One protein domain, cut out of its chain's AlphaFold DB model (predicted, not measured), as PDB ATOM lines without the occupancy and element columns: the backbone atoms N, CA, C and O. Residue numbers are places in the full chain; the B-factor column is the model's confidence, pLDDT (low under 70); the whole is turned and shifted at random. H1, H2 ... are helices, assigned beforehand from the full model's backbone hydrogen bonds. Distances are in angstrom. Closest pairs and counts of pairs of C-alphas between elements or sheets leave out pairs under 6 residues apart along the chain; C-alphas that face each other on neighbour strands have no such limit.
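AT A GLANCE: This is residues 408 to 511 of the 515 residues of the protein "Cu2_monoox_C domain-containing protein" of Polyangiaceae bacterium (UniProt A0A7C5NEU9). Two triangles of helices are stacked as layers, H3, H4 and H5 over H2, H6 and H7, and each triangle is loosely closed. H1 lies at one end beyond H2, and the short H8 packs on H3. The printed part has 104 residues with eight named helices, H1 to H8 in order along the chain, and no named strand; the class is all helix, and the helix packing is mostly crossed. The whole is compact, with a radius of gyration of the C-alphas of 12.7 A, and rounded, spanning 32 by 31 by 21 A.

HOW THE PARTS SIT: H1, residues 408 to 416, only just touches H2, residues 422 to 427, with 3 pairs of C-alphas within 8 A; the closest are those of Leu 414 and Leu 425, 6.5 A apart. H2 touches H7, residues 485 to 499, at a steep tilt of 57 degrees, opposite ways; the closest C-alphas are those of Thr 422 and Ala 496, 5.7 A apart. H7 is the hub, touching four helices. H3, residues 433 to 450, touches H7 with residues 447 to 450 alone, about perpendicular at 85 degrees, closest at the C-alphas of Ala 447 and Val 495, 6.0 A apart. H4, residues 452 to 459, touches H3 only at the corner, and only just, with 3 pairs of C-alphas within 8 A; the closest are those of Arg 448 and Tyr 455, 5.8 A apart. H4 touches H7 with 10 pairs, closest at the C-alphas of Ala 458 and Ala 487, 5.0 A apart. H5, residues 462 to 472, meets H4 only through their link and touches H6, residues 476 to 483, closest at the C-alphas of Cys 465 and Cys 479, 5.7 A apart. H8, residues 505 to 509, touches H3 at its residues 439 to 446 alone; the closest C-alphas are those of Ser 442 and Gln 507, 5.1 A apart. H1 and H7 are apart. Every O i to N i+4 pair is within hydrogen-bond range in H1, H3, H5, H6 and H8, against 1 of 2 in H2, 2 of 4 in H4 and 9 of 11 in H7.

IN THESE COORDINATES: H1 begins at C-alpha 408 (-4.246, 0.094, -10.764) and is 12.7 A long. H3, the longest helix with 18 residues, runs 25.8 A to C-alpha 450 (5.231, -0.840, -36.180). H5 is 14.8 A long and H7 20.4 A. H8 ends at C-alpha 509 (2.714, 4.970, -19.960).

THE WHOLE: The C-alphas farthest apart, those of Leu 471 and Ala 501, are 33.2 A apart. The printed part has no cut, and the seven links are tight. The mean pLDDT of the printed part is 75.4; residues 408 to 437, 497, 499 to 501 and 511 are under 70.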
ATOM      1  N   GLU A 408      -4.920   0.801 -11.856       61.38
ATOM      2  CA  GLU A 408      -4.246   0.094 -10.764       61.38
ATOM      3  C   GLU A 408      -4.503  -1.423 -10.809       61.38
ATOM      4  O   GLU A 408      -3.585  -2.203 -10.588       61.38
ATOM      5  N   VAL A 409      -5.709  -1.856 -11.204       60.78
ATOM      6  CA  VAL A 409      -6.034  -3.286 -11.407       60.78
ATOM      7  C   VAL A 409      -5.310  -3.859 -12.619       60.78
ATOM      8  O   VAL A 409      -4.944  -5.032 -12.635       60.78
ATOM      9  N   ALA A 410      -5.101  -3.031 -13.646       62.47
ATOM     10  CA  ALA A 410      -4.293  -3.425 -14.785       62.47
ATOM     11  C   ALA A 410      -2.834  -3.609 -14.354       62.47
ATOM     12  O   ALA A 410      -2.235  -4.584 -14.775       62.47
ATOM     13  N   ASN A 411      -2.295  -2.773 -13.459       62.09
ATOM     14  CA  ASN A 411      -0.961  -2.984 -12.889       62.09
ATOM     15  C   ASN A 411      -0.885  -4.285 -12.070       62.09
ATOM     16  O   ASN A 411       0.020  -5.071 -12.313       62.09
ATOM     17  N   ASP A 412      -1.868  -4.585 -11.208       66.00
ATOM     18  CA  ASP A 412      -1.925  -5.869 -10.478       66.00
ATOM     19  C   ASP A 412      -1.962  -7.080 -11.438       66.00
ATOM     20  O   ASP A 412      -1.315  -8.104 -11.202       66.00
ATOM     21  N   CYS A 413      -2.718  -6.976 -12.539       67.69
ATOM     22  CA  CYS A 413      -2.761  -8.015 -13.565       67.69
ATOM     23  C   CYS A 413      -1.431  -8.124 -14.326       67.69
ATOM     24  O   CYS A 413      -0.914  -9.225 -14.509       67.69
ATOM     25  N   LEU A 414      -0.842  -6.997 -14.727       63.75
ATOM     26  CA  LEU A 414       0.428  -6.939 -15.451       63.75
ATOM     27  C   LEU A 414       1.605  -7.424 -14.598       63.75
ATOM     28  O   LEU A 414       2.469  -8.116 -15.127       63.75
ATOM     29  N   ASP A 415       1.606  -7.153 -13.293       67.62
ATOM     30  CA  ASP A 415       2.587  -7.672 -12.329       67.62
ATOM     31  C   ASP A 415       2.528  -9.205 -12.221       67.62
ATOM     32  O   ASP A 415       3.520  -9.858 -11.884       67.62
ATOM     33  N   SER A 416       1.364  -9.796 -12.514       66.69
ATOM     34  CA  SER A 416       1.178 -11.248 -12.561       66.69
ATOM     35  C   SER A 416       1.587 -11.874 -13.901       66.69
ATOM     36  O   SER A 416       1.799 -13.089 -13.967       66.69
ATOM     37  N   CYS A 417       1.744 -11.063 -14.952       66.75
ATOM     38  CA  CYS A 417       2.217 -11.515 -16.254       66.75
ATOM     39  C   CYS A 417       3.725 -11.793 -16.213       66.75
ATOM     40  O   CYS A 417       4.513 -11.034 -15.645       66.75
ATOM     41  N   ALA A 418       4.166 -12.875 -16.857       63.06
ATOM     42  CA  ALA A 418       5.595 -13.118 -17.004       63.06
ATOM     43  C   ALA A 418       6.251 -12.008 -17.850       63.06
ATOM     44  O   ALA A 418       5.630 -11.427 -18.745       63.06
ATOM     45  N   THR A 419       7.538 -11.732 -17.606       58.06
ATOM     46  CA  THR A 419       8.332 -10.884 -18.505       58.06
ATOM     47  C   THR A 419       8.217 -11.446 -19.923       58.06
ATOM     48  O   THR A 419       8.490 -12.630 -20.125       58.06
ATOM     49  N   ASN A 420       7.828 -10.603 -20.883       53.81
ATOM     50  CA  ASN A 420       7.585 -10.943 -22.292       53.81
ATOM     51  C   ASN A 420       6.275 -11.695 -22.612       53.81
ATOM     52  O   ASN A 420       6.156 -12.321 -23.665       53.81
ATOM     53  N   ASP A 421       5.266 -11.623 -21.740       62.28
ATOM     54  CA  ASP A 421       3.948 -12.218 -21.992       62.28
ATOM     55  C   ASP A 421       2.940 -11.177 -22.516       62.28
ATOM     56  O   ASP A 421       2.163 -10.571 -21.775       62.28
ATOM     57  N   THR A 422       2.996 -10.920 -23.825       59.12
ATOM     58  CA  THR A 422       2.065 -10.000 -24.510       59.12
ATOM     59  C   THR A 422       0.648 -10.587 -24.607       59.12
ATOM     60  O   THR A 422      -0.324  -9.838 -24.676       59.12
ATOM     61  N   GLU A 423       0.515 -11.915 -24.572       62.34
ATOM     62  CA  GLU A 423      -0.776 -12.613 -24.539       62.34
ATOM     63  C   GLU A 423      -1.511 -12.310 -23.224       62.34
ATOM     64  O   GLU A 423      -2.687 -11.946 -23.240       62.34
ATOM     65  N   CYS A 424      -0.784 -12.307 -22.103       67.12
ATOM     66  CA  CYS A 424      -1.303 -11.926 -20.792       67.12
ATOM     67  C   CYS A 424      -1.841 -10.481 -20.743       67.12
ATOM     68  O   CYS A 424      -2.902 -10.249 -20.164       67.12
ATOM     69  N   LEU A 425      -1.201  -9.519 -21.427       62.62
ATOM     70  CA  LEU A 425      -1.669  -8.121 -21.478       62.62
ATOM     71  C   LEU A 425      -3.067  -7.988 -22.102       62.62
ATOM     72  O   LEU A 425      -3.884  -7.196 -21.632       62.62
ATOM     73  N   PHE A 426      -3.367  -8.772 -23.140       63.59
ATOM     74  CA  PHE A 426      -4.701  -8.788 -23.747       63.59
ATOM     75  C   PHE A 426      -5.706  -9.673 -22.992       63.59
ATOM     76  O   PHE A 426      -6.912  -9.556 -23.228       63.59
ATOM     77  N   ALA A 427      -5.221 -10.542 -22.104       64.12
ATOM     78  CA  ALA A 427      -6.021 -11.478 -21.323       64.12
ATOM     79  C   ALA A 427      -6.421 -10.952 -19.933       64.12
ATOM     80  O   ALA A 427      -7.186 -11.627 -19.247       64.12
ATOM     81  N   CYS A 428      -5.950  -9.768 -19.520       65.00
ATOM     82  CA  CYS A 428      -6.319  -9.146 -18.248       65.00
ATOM     83  C   CYS A 428      -7.829  -8.876 -18.144       65.00
ATOM     84  O   CYS A 428      -8.347  -7.871 -18.637       65.00
ATOM     85  N   GLU A 429      -8.542  -9.782 -17.474       57.59
ATOM     86  CA  GLU A 429      -9.954  -9.623 -17.132       57.59
ATOM     87  C   GLU A 429     -10.109  -8.635 -15.959       57.59
ATOM     88  O   GLU A 429      -9.241  -8.540 -15.093       57.59
ATOM     89  N   ASN A 430     -11.230  -7.907 -15.908       56.72
ATOM     90  CA  ASN A 430     -11.608  -6.983 -14.818       56.72
ATOM     91  C   ASN A 430     -10.901  -5.617 -14.768       56.72
ATOM     92  O   ASN A 430     -10.965  -4.922 -13.754       56.72
ATOM     93  N   VAL A 431     -10.293  -5.173 -15.868       60.97
ATOM     94  CA  VAL A 431      -9.869  -3.773 -16.012       60.97
ATOM     95  C   VAL A 431     -11.099  -2.890 -16.274       60.97
ATOM     96  O   VAL A 431     -11.874  -3.159 -17.196       60.97
ATOM     97  N   GLY A 432     -11.281  -1.827 -15.479       59.19
ATOM     98  CA  GLY A 432     -12.382  -0.868 -15.644       59.19
ATOM     99  C   GLY A 432     -12.428  -0.235 -17.045       59.19
ATOM    100  O   GLY A 432     -11.393  -0.068 -17.691       59.19
ATOM    101  N   GLY A 433     -13.627   0.134 -17.514       59.91
ATOM    102  CA  GLY A 433     -13.899   0.500 -18.915       59.91
ATOM    103  C   GLY A 433     -12.970   1.565 -19.514       59.91
ATOM    104  O   GLY A 433     -12.422   1.355 -20.596       59.91
ATOM    105  N   GLY A 434     -12.718   2.664 -18.793       63.50
ATOM    106  CA  GLY A 434     -11.840   3.744 -19.266       63.50
ATOM    107  C   GLY A 434     -10.377   3.312 -19.428       63.50
ATOM    108  O   GLY A 434      -9.760   3.561 -20.464       63.50
ATOM    109  N   CYS A 435      -9.835   2.584 -18.448       68.00
ATOM    110  CA  CYS A 435      -8.483   2.033 -18.543       68.00
ATOM    111  C   CYS A 435      -8.376   1.026 -19.694       68.00
ATOM    112  O   CYS A 435      -7.476   1.085 -20.530       68.00
ATOM    113  N   ARG A 436      -9.359   0.130 -19.769       67.50
ATOM    114  CA  ARG A 436      -9.457  -0.936 -20.761       67.50
ATOM    115  C   ARG A 436      -9.505  -0.386 -22.196       67.50
ATOM    116  O   ARG A 436      -8.848  -0.942 -23.077       67.50
ATOM    117  N   ALA A 437     -10.208   0.725 -22.431       68.50
ATOM    118  CA  ALA A 437     -10.211   1.434 -23.712       68.50
ATOM    119  C   ALA A 437      -8.859   2.101 -24.028       68.50
ATOM    120  O   ALA A 437      -8.399   2.035 -25.171       68.50
ATOM    121  N   CYS A 438      -8.204   2.703 -23.028       72.12
ATOM    122  CA  CYS A 438      -6.889   3.322 -23.197       72.12
ATOM    123  C   CYS A 438      -5.829   2.290 -23.601       72.12
ATOM    124  O   CYS A 438      -5.177   2.455 -24.631       72.12
ATOM    125  N   VAL A 439      -5.715   1.182 -22.856       71.12
ATOM    126  CA  VAL A 439      -4.753   0.102 -23.144       71.12
ATOM    127  C   VAL A 439      -4.952  -0.449 -24.550       71.12
ATOM    128  O   VAL A 439      -3.989  -0.604 -25.298       71.12
ATOM    129  N   LEU A 440      -6.205  -0.691 -24.949       71.56
ATOM    130  CA  LEU A 440      -6.516  -1.160 -26.294       71.56
ATOM    131  C   LEU A 440      -6.057  -0.161 -27.366       71.56
ATOM    132  O   LEU A 440      -5.372  -0.547 -28.312       71.56
ATOM    133  N   ARG A 441      -6.403   1.124 -27.211       73.88
ATOM    134  CA  ARG A 441      -6.040   2.193 -28.156       73.88
ATOM    135  C   ARG A 441      -4.525   2.338 -28.280       73.88
ATOM    136  O   ARG A 441      -4.019   2.419 -29.397       73.88
ATOM    137  N   SER A 442      -3.808   2.332 -27.159       76.38
ATOM    138  CA  SER A 442      -2.349   2.450 -27.122       76.38
ATOM    139  C   SER A 442      -1.656   1.262 -27.784       76.38
ATOM    140  O   SER A 442      -0.771   1.453 -28.621       76.38
ATOM    141  N   THR A 443      -2.100   0.037 -27.493       71.12
ATOM    142  CA  THR A 443      -1.509  -1.170 -28.084       71.12
ATOM    143  C   THR A 443      -1.823  -1.292 -29.575       71.12
ATOM    144  O   THR A 443      -0.928  -1.587 -30.369       71.12
ATOM    145  N   LEU A 444      -3.062  -1.006 -29.996       74.62
ATOM    146  CA  LEU A 444      -3.429  -0.986 -31.416       74.62
ATOM    147  C   LEU A 444      -2.730   0.146 -32.176       74.62
ATOM    148  O   LEU A 444      -2.313  -0.061 -33.312       74.62
ATOM    149  N   GLY A 445      -2.559   1.316 -31.555       79.62
ATOM    150  CA  GLY A 445      -1.786   2.423 -32.114       79.62
ATOM    151  C   GLY A 445      -0.335   2.023 -32.379       79.62
ATOM    152  O   GLY A 445       0.156   2.204 -33.492       79.62
ATOM    153  N   CYS A 446       0.314   1.377 -31.406       77.69
ATOM    154  CA  CYS A 446       1.664   0.842 -31.586       77.69
ATOM    155  C   CYS A 446       1.719  -0.223 -32.698       77.69
ATOM    156  O   CYS A 446       2.590  -0.178 -33.568       77.69
ATOM    157  N   ALA A 447       0.753  -1.150 -32.725       77.12
ATOM    158  CA  ALA A 447       0.666  -2.186 -33.754       77.12
ATOM    159  C   ALA A 447       0.459  -1.600 -35.161       77.12
ATOM    160  O   ALA A 447       1.066  -2.070 -36.122       77.12
ATOM    161  N   ARG A 448      -0.355  -0.551 -35.303       82.31
ATOM    162  CA  ARG A 448      -0.548   0.159 -36.574       82.31
ATOM    163  C   ARG A 448       0.768   0.745 -37.084       82.31
ATOM    164  O   ARG A 448       1.061   0.624 -38.271       82.31
ATOM    165  N   ASP A 449       1.549   1.356 -36.200       82.94
ATOM    166  CA  ASP A 449       2.750   2.099 -36.584       82.94
ATOM    167  C   ASP A 449       3.946   1.164 -36.856       82.94
ATOM    168  O   ASP A 449       4.697   1.377 -37.809       82.94
ATOM    169  N   ALA A 450       4.099   0.088 -36.078       81.88
ATOM    170  CA  ALA A 450       5.231  -0.840 -36.180       81.88
ATOM    171  C   ALA A 450       4.944  -2.116 -37.001       81.88
ATOM    172  O   ALA A 450       5.870  -2.727 -37.535       81.88
ATOM    173  N   CYS A 451       3.675  -2.510 -37.138       84.44
ATOM    174  CA  CYS A 451       3.234  -3.779 -37.734       84.44
ATOM    175  C   CYS A 451       2.169  -3.584 -38.829       84.44
ATOM    176  O   CYS A 451       1.298  -4.432 -39.027       84.44
ATOM    177  N   LEU A 452       2.234  -2.479 -39.583       86.56
ATOM    178  CA  LEU A 452       1.179  -2.056 -40.514       86.56
ATOM    179  C   LEU A 452       0.696  -3.159 -41.477       86.56
ATOM    180  O   LEU A 452      -0.503  -3.299 -41.711       86.56
ATOM    181  N   SER A 453       1.609  -3.970 -42.024       86.50
ATOM    182  CA  SER A 453       1.258  -5.022 -42.987       86.50
ATOM    183  C   SER A 453       0.447  -6.172 -42.386       86.50
ATOM    184  O   SER A 453      -0.322  -6.798 -43.112       86.50
ATOM    185  N   THR A 454       0.617  -6.471 -41.094       85.38
ATOM    186  CA  THR A 454      -0.202  -7.470 -40.385       85.38
ATOM    187  C   THR A 454      -1.434  -6.834 -39.745       85.38
ATOM    188  O   THR A 454      -2.468  -7.488 -39.648       85.38
ATOM    189  N   TYR A 455      -1.360  -5.546 -39.396       85.62
ATOM    190  CA  TYR A 455      -2.465  -4.773 -38.832       85.62
ATOM    191  C   TYR A 455      -3.620  -4.564 -39.819       85.62
ATOM    192  O   TYR A 455      -4.769  -4.765 -39.446       85.62
ATOM    193  N   VAL A 456      -3.355  -4.189 -41.078       88.56
ATOM    194  CA  VAL A 456      -4.419  -3.844 -42.049       88.56
ATOM    195  C   VAL A 456      -5.456  -4.967 -42.245       88.56
ATOM    196  O   VAL A 456      -6.646  -4.663 -42.197       88.56
ATOM    197  N   PRO A 457      -5.075  -6.250 -42.407       88.81
ATOM    198  CA  PRO A 457      -6.048  -7.345 -42.461       88.81
ATOM    199  C   PRO A 457      -6.847  -7.548 -41.169       88.81
ATOM    200  O   PRO A 457      -7.990  -7.976 -41.230       88.81
ATOM    201  N   ALA A 458      -6.266  -7.261 -40.002       86.81
ATOM    202  CA  ALA A 458      -6.971  -7.332 -38.721       86.81
ATOM    203  C   ALA A 458      -7.890  -6.112 -38.510       86.81
ATOM    204  O   ALA A 458      -8.919  -6.210 -37.843       86.81
ATOM    205  N   ALA A 459      -7.549  -4.971 -39.120       86.25
ATOM    206  CA  ALA A 459      -8.271  -3.713 -38.987       86.25
ATOM    207  C   ALA A 459      -9.733  -3.800 -39.451       86.25
ATOM    208  O   ALA A 459     -10.580  -3.078 -38.933       86.25
ATOM    209  N   THR A 460     -10.049  -4.711 -40.376       88.62
ATOM    210  CA  THR A 460     -11.416  -4.913 -40.883       88.62
ATOM    211  C   THR A 460     -12.376  -5.479 -39.837       88.62
ATOM    212  O   THR A 460     -13.583  -5.382 -40.010       88.62
ATOM    213  N   CYS A 461     -11.852  -6.066 -38.761       88.75
ATOM    214  CA  CYS A 461     -12.621  -6.756 -37.721       88.75
ATOM    215  C   CYS A 461     -12.729  -5.907 -36.447       88.75
ATOM    216  O   CYS A 461     -13.570  -6.166 -35.587       88.75
ATOM    217  N   LEU A 462     -11.905  -4.853 -36.353       83.19
ATOM    218  CA  LEU A 462     -11.884  -3.929 -35.222       83.19
ATOM    219  C   LEU A 462     -13.246  -3.297 -34.941       83.19
ATOM    220  O   LEU A 462     -13.591  -3.268 -33.768       83.19
ATOM    221  N   PRO A 463     -14.038  -2.826 -35.927       84.38
ATOM    222  CA  PRO A 463     -15.323  -2.201 -35.616       84.38
ATOM    223  C   PRO A 463     -16.291  -3.159 -34.907       84.38
ATOM    224  O   PRO A 463     -16.815  -2.816 -33.849       84.38
ATOM    225  N   SER A 464     -16.454  -4.389 -35.424       84.69
ATOM    226  CA  SER A 464     -17.279  -5.432 -34.780       84.69
ATOM    227  C   SER A 464     -16.771  -5.741 -33.374       84.69
ATOM    228  O   SER A 464     -17.547  -5.761 -32.413       84.69
ATOM    229  N   CYS A 465     -15.449  -5.908 -33.240       85.25
ATOM    230  CA  CYS A 465     -14.839  -6.202 -31.957       85.25
ATOM    231  C   CYS A 465     -15.008  -5.081 -30.953       85.25
ATOM    232  O   CYS A 465     -15.416  -5.368 -29.840       85.25
ATOM    233  N   ILE A 466     -14.742  -3.830 -31.321       78.75
ATOM    234  CA  ILE A 466     -14.890  -2.671 -30.438       78.75
ATOM    235  C   ILE A 466     -16.340  -2.566 -29.961       78.75
ATOM    236  O   ILE A 466     -16.556  -2.466 -28.756       78.75
ATOM    237  N   ASN A 467     -17.316  -2.679 -30.864       79.56
ATOM    238  CA  ASN A 467     -18.735  -2.583 -30.517       79.56
ATOM    239  C   ASN A 467     -19.179  -3.720 -29.585       79.56
ATOM    240  O   ASN A 467     -19.747  -3.471 -28.523       79.56
ATOM    241  N   SER A 468     -18.880  -4.971 -29.944       84.44
ATOM    242  CA  SER A 468     -19.249  -6.142 -29.138       84.44
ATOM    243  C   SER A 468     -18.561  -6.132 -27.774       84.44
ATOM    244  O   SER A 468     -19.199  -6.320 -26.748       84.44
ATOM    245  N   TYR A 469     -17.263  -5.845 -27.748       75.31
ATOM    246  CA  TYR A 469     -16.449  -5.792 -26.538       75.31
ATOM    247  C   TYR A 469     -16.864  -4.684 -25.567       75.31
ATOM    248  O   TYR A 469     -16.787  -4.872 -24.347       75.31
ATOM    249  N   ALA A 470     -17.248  -3.522 -26.103       71.94
ATOM    250  CA  ALA A 470     -17.665  -2.370 -25.314       71.94
ATOM    251  C   ALA A 470     -19.040  -2.589 -24.668       71.94
ATOM    252  O   ALA A 470     -19.247  -2.144 -23.543       71.94
ATOM    253  N   LEU A 471     -19.945  -3.293 -25.353       77.44
ATOM    254  CA  LEU A 471     -21.324  -3.508 -24.904       77.44
ATOM    255  C   LEU A 471     -21.507  -4.806 -24.110       77.44
ATOM    256  O   LEU A 471     -22.132  -4.803 -23.057       77.44
ATOM    257  N   LEU A 472     -20.941  -5.906 -24.605       82.69
ATOM    258  CA  LEU A 472     -21.110  -7.263 -24.077       82.69
ATOM    259  C   LEU A 472     -19.849  -7.789 -23.377       82.69
ATOM    260  O   LEU A 472     -19.760  -8.965 -23.040       82.69
ATOM    261  N   GLY A 473     -18.839  -6.949 -23.154       79.25
ATOM    262  CA  GLY A 473     -17.652  -7.331 -22.394       79.25
ATOM    263  C   GLY A 473     -16.747  -8.359 -23.089       79.25
ATOM    264  O   GLY A 473     -16.715  -8.496 -24.309       79.25
ATOM    265  N   GLY A 474     -15.937  -9.052 -22.287       79.94
ATOM    266  CA  GLY A 474     -14.953 -10.024 -22.763       79.94
ATOM    267  C   GLY A 474     -13.557  -9.458 -22.971       79.94
ATOM    268  O   GLY A 474     -13.235  -8.365 -22.512       79.94
ATOM    269  N   THR A 475     -12.700 -10.199 -23.667       76.06
ATOM    270  CA  THR A 475     -11.371  -9.697 -24.031       76.06
ATOM    271  C   THR A 475     -11.316  -9.374 -25.513       76.06
ATOM    272  O   THR A 475     -11.962 -10.012 -26.346       76.06
ATOM    273  N   PHE A 476     -10.536  -8.351 -25.844       76.88
ATOM    274  CA  PHE A 476     -10.344  -7.954 -27.227       76.88
ATOM    275  C   PHE A 476      -9.649  -9.073 -28.017       76.88
ATOM    276  O   PHE A 476     -10.007  -9.344 -29.159       76.88
ATOM    277  N   ASP A 477      -8.729  -9.791 -27.369       79.38
ATOM    278  CA  ASP A 477      -8.083 -10.978 -27.923       79.38
ATOM    279  C   ASP A 477      -9.085 -12.088 -28.281       79.38
ATOM    280  O   ASP A 477      -9.075 -12.541 -29.423       79.38
ATOM    281  N   ARG A 478     -10.018 -12.457 -27.390       86.38
ATOM    282  CA  ARG A 478     -11.067 -13.445 -27.716       86.38
ATOM    283  C   ARG A 478     -11.894 -13.026 -28.918       86.38
ATOM    284  O   ARG A 478     -12.189 -13.860 -29.771       86.38
ATOM    285  N   CYS A 479     -12.249 -11.744 -28.997       89.50
ATOM    286  CA  CYS A 479     -12.967 -11.243 -30.157       89.50
ATOM    287  C   CYS A 479     -12.164 -11.432 -31.442       89.50
ATOM    288  O   CYS A 479     -12.647 -12.034 -32.398       89.50
ATOM    289  N   MET A 480     -10.919 -10.961 -31.455       88.69
ATOM    290  CA  MET A 480     -10.071 -11.026 -32.639       88.69
ATOM    291  C   MET A 480      -9.743 -12.466 -33.048       88.69
ATOM    292  O   MET A 480      -9.683 -12.758 -34.244       88.69
ATOM    293  N   GLN A 481      -9.585 -13.379 -32.086       89.62
ATOM    294  CA  GLN A 481      -9.437 -14.814 -32.341       89.62
ATOM    295  C   GLN A 481     -10.690 -15.425 -32.984       89.62
ATOM    296  O   GLN A 481     -10.561 -16.291 -33.846       89.62
ATOM    297  N   ALA A 482     -11.884 -14.980 -32.593       90.38
ATOM    298  CA  ALA A 482     -13.143 -15.467 -33.150       90.38
ATOM    299  C   ALA A 482     -13.446 -14.880 -34.540       90.38
ATOM    300  O   ALA A 482     -13.773 -15.621 -35.464       90.38
ATOM    301  N   GLU A 483     -13.328 -13.563 -34.698       91.31
ATOM    302  CA  GLU A 483     -13.678 -12.850 -35.933       91.31
ATOM    303  C   GLU A 483     -12.607 -13.042 -37.017       91.31
ATOM    304  O   GLU A 483     -12.922 -13.290 -38.181       91.31
ATOM    305  N   CYS A 484     -11.324 -12.943 -36.646       92.50
ATOM    306  CA  CYS A 484     -10.211 -12.853 -37.592       92.50
ATOM    307  C   CYS A 484      -8.952 -13.613 -37.134       92.50
ATOM    308  O   CYS A 484      -7.860 -13.030 -37.093       92.50
ATOM    309  N   PRO A 485      -9.051 -14.934 -36.878       91.88
ATOM    310  CA  PRO A 485      -8.001 -15.726 -36.230       91.88
ATOM    311  C   PRO A 485      -6.643 -15.630 -36.930       91.88
ATOM    312  O   PRO A 485      -5.607 -15.453 -36.293       91.88
ATOM    313  N   THR A 486      -6.625 -15.722 -38.263       92.50
ATOM    314  CA  THR A 486      -5.373 -15.705 -39.034       92.50
ATOM    315  C   THR A 486      -4.706 -14.332 -39.032       92.50
ATOM    316  O   THR A 486      -3.488 -14.244 -38.884       92.50
ATOM    317  N   ALA A 487      -5.486 -13.260 -39.200       90.25
ATOM    318  CA  ALA A 487      -4.953 -11.902 -39.193       90.25
ATOM    319  C   ALA A 487      -4.469 -11.513 -37.791       90.25
ATOM    320  O   ALA A 487      -3.388 -10.947 -37.646       90.25
ATOM    321  N   TRP A 488      -5.225 -11.887 -36.756       89.19
ATOM    322  CA  TRP A 488      -4.874 -11.604 -35.373       89.19
ATOM    323  C   TRP A 488      -3.592 -12.307 -34.927       89.19
ATOM    324  O   TRP A 488      -2.697 -11.647 -34.403       89.19
ATOM    325  N   ALA A 489      -3.425 -13.595 -35.243       88.38
ATOM    326  CA  ALA A 489      -2.188 -14.319 -34.945       88.38
ATOM    327  C   ALA A 489      -0.948 -13.657 -35.587       88.38
ATOM    328  O   ALA A 489       0.137 -13.631 -34.999       88.38
ATOM    329  N   ALA A 490      -1.099 -13.078 -36.785       87.94
ATOM    330  CA  ALA A 490      -0.031 -12.332 -37.449       87.94
ATOM    331  C   ALA A 490       0.272 -10.989 -36.755       87.94
ATOM    332  O   ALA A 490       1.436 -10.585 -36.688       87.94
ATOM    333  N   VAL A 491      -0.748 -10.305 -36.224       84.19
ATOM    334  CA  VAL A 491      -0.565  -9.103 -35.395       84.19
ATOM    335  C   VAL A 491       0.153  -9.459 -34.099       84.19
ATOM    336  O   VAL A 491       1.187  -8.862 -33.824       84.19
ATOM    337  N   GLN A 492      -0.316 -10.462 -33.354       81.38
ATOM    338  CA  GLN A 492       0.292 -10.882 -32.085       81.38
ATOM    339  C   GLN A 492       1.767 -11.262 -32.245       81.38
ATOM    340  O   GLN A 492       2.612 -10.790 -31.488       81.38
ATOM    341  N   SER A 493       2.094 -12.041 -33.280       84.12
ATOM    342  CA  SER A 493       3.474 -12.426 -33.598       84.12
ATOM    343  C   SER A 493       4.383 -11.217 -33.858       84.12
ATOM    344  O   SER A 493       5.533 -11.191 -33.418       84.12
ATOM    345  N   CYS A 494       3.867 -10.185 -34.530       83.56
ATOM    346  CA  CYS A 494       4.618  -8.959 -34.782       83.56
ATOM    347  C   CYS A 494       4.735  -8.079 -33.526       83.56
ATOM    348  O   CYS A 494       5.822  -7.589 -33.218       83.56
ATOM    349  N   VAL A 495       3.633  -7.912 -32.784       75.31
ATOM    350  CA  VAL A 495       3.545  -7.044 -31.600       75.31
ATOM    351  C   VAL A 495       4.399  -7.568 -30.445       75.31
ATOM    352  O   VAL A 495       5.064  -6.773 -29.788       75.31
ATOM    353  N   ALA A 496       4.465  -8.885 -30.232       72.69
ATOM    354  CA  ALA A 496       5.276  -9.471 -29.163       72.69
ATOM    355  C   ALA A 496       6.747  -9.018 -29.235       72.69
ATOM    356  O   ALA A 496       7.304  -8.526 -28.258       72.69
ATOM    357  N   GLY A 497       7.354  -9.061 -30.426       68.19
ATOM    358  CA  GLY A 497       8.759  -8.679 -30.604       68.19
ATOM    359  C   GLY A 497       9.064  -7.191 -30.385       68.19
ATOM    360  O   GLY A 497      10.205  -6.848 -30.083       68.19
ATOM    361  N   ILE A 498       8.074  -6.304 -30.534       71.56
ATOM    362  CA  ILE A 498       8.245  -4.848 -30.364       71.56
ATOM    363  C   ILE A 498       7.870  -4.376 -28.956       71.56
ATOM    364  O   ILE A 498       8.518  -3.467 -28.432       71.56
ATOM    365  N   VAL A 499       6.877  -5.018 -28.332       65.06
ATOM    366  CA  VAL A 499       6.471  -4.787 -26.941       65.06
ATOM    367  C   VAL A 499       7.583  -5.235 -25.992       65.06
ATOM    368  O   VAL A 499       7.931  -4.500 -25.074       65.06
ATOM    369  N   ASP A 500       8.228  -6.370 -26.261       65.50
ATOM    370  CA  ASP A 500       9.382  -6.848 -25.482       65.50
ATOM    371  C   ASP A 500      10.628  -5.958 -25.638       65.50
ATOM    372  O   ASP A 500      11.520  -5.957 -24.790       65.50
ATOM    373  N   ALA A 501      10.698  -5.183 -26.721       67.94
ATOM    374  CA  ALA A 501      11.778  -4.235 -26.983       67.94
ATOM    375  C   ALA A 501      11.529  -2.837 -26.379       67.94
ATOM    376  O   ALA A 501      12.341  -1.938 -26.597       67.94
ATOM    377  N   GLY A 502      10.414  -2.641 -25.661       70.06
ATOM    378  CA  GLY A 502      10.014  -1.357 -25.073       70.06
ATOM    379  C   GLY A 502       9.509  -0.326 -26.089       70.06
ATOM    380  O   GLY A 502       9.412   0.865 -25.805       70.06
ATOM    381  N   THR A 503       9.192  -0.758 -27.316       75.94
ATOM    382  CA  THR A 503       8.819   0.151 -28.418       75.94
ATOM    383  C   THR A 503       7.451   0.806 -28.197       75.94
ATOM    384  O   THR A 503       7.188   1.865 -28.759       75.94
ATOM    385  N   CYS A 504       6.588   0.185 -27.386       74.56
ATOM    386  CA  CYS A 504       5.239   0.671 -27.083       74.56
ATOM    387  C   CYS A 504       5.124   1.328 -25.690       74.56
ATOM    388  O   CYS A 504       4.017   1.668 -25.263       74.56
ATOM    389  N   ASP A 505       6.235   1.469 -24.956       75.94
ATOM    390  CA  ASP A 505       6.217   1.873 -23.544       75.94
ATOM    391  C   ASP A 505       5.687   3.298 -23.365       75.94
ATOM    392  O   ASP A 505       4.961   3.571 -22.412       75.94
ATOM    393  N   GLU A 506       5.981   4.204 -24.301       76.31
ATOM    394  CA  GLU A 506       5.475   5.581 -24.278       76.31
ATOM    395  C   GLU A 506       3.940   5.615 -24.382       76.31
ATOM    396  O   GLU A 506       3.272   6.297 -23.601       76.31
ATOM    397  N   GLN A 507       3.364   4.821 -25.291       75.00
ATOM    398  CA  GLN A 507       1.919   4.738 -25.499       75.00
ATOM    399  C   GLN A 507       1.208   4.092 -24.300       75.00
ATOM    400  O   GLN A 507       0.109   4.513 -23.937       75.00
ATOM    401  N   LEU A 508       1.820   3.086 -23.670       71.75
ATOM    402  CA  LEU A 508       1.264   2.418 -22.487       71.75
ATOM    403  C   LEU A 508       1.398   3.277 -21.217       71.75
ATOM    404  O   LEU A 508       0.455   3.343 -20.427       71.75
ATOM    405  N   THR A 509       2.504   4.015 -21.068       75.88
ATOM    406  CA  THR A 509       2.714   4.970 -19.960       75.88
ATOM    407  C   THR A 509       1.661   6.077 -19.966       75.88
ATOM    408  O   THR A 509       1.193   6.491 -18.906       75.88
ATOM    409  N   GLY A 510       1.214   6.509 -21.151       73.00
ATOM    410  CA  GLY A 510       0.106   7.459 -21.300       73.00
ATOM    411  C   GLY A 510      -1.222   6.985 -20.692       73.00
ATOM    412  O   GLY A 510      -2.056   7.815 -20.342       73.00
ATOM    413  N   CYS A 511      -1.399   5.674 -20.502       68.25
ATOM    414  CA  CYS A 511      -2.557   5.083 -19.831       68.25
ATOM    415  C   CYS A 511      -2.353   4.867 -18.324       68.25
ATOM    416  O   CYS A 511      -3.211   4.273 -17.680       68.25
TER     417      CYS A 511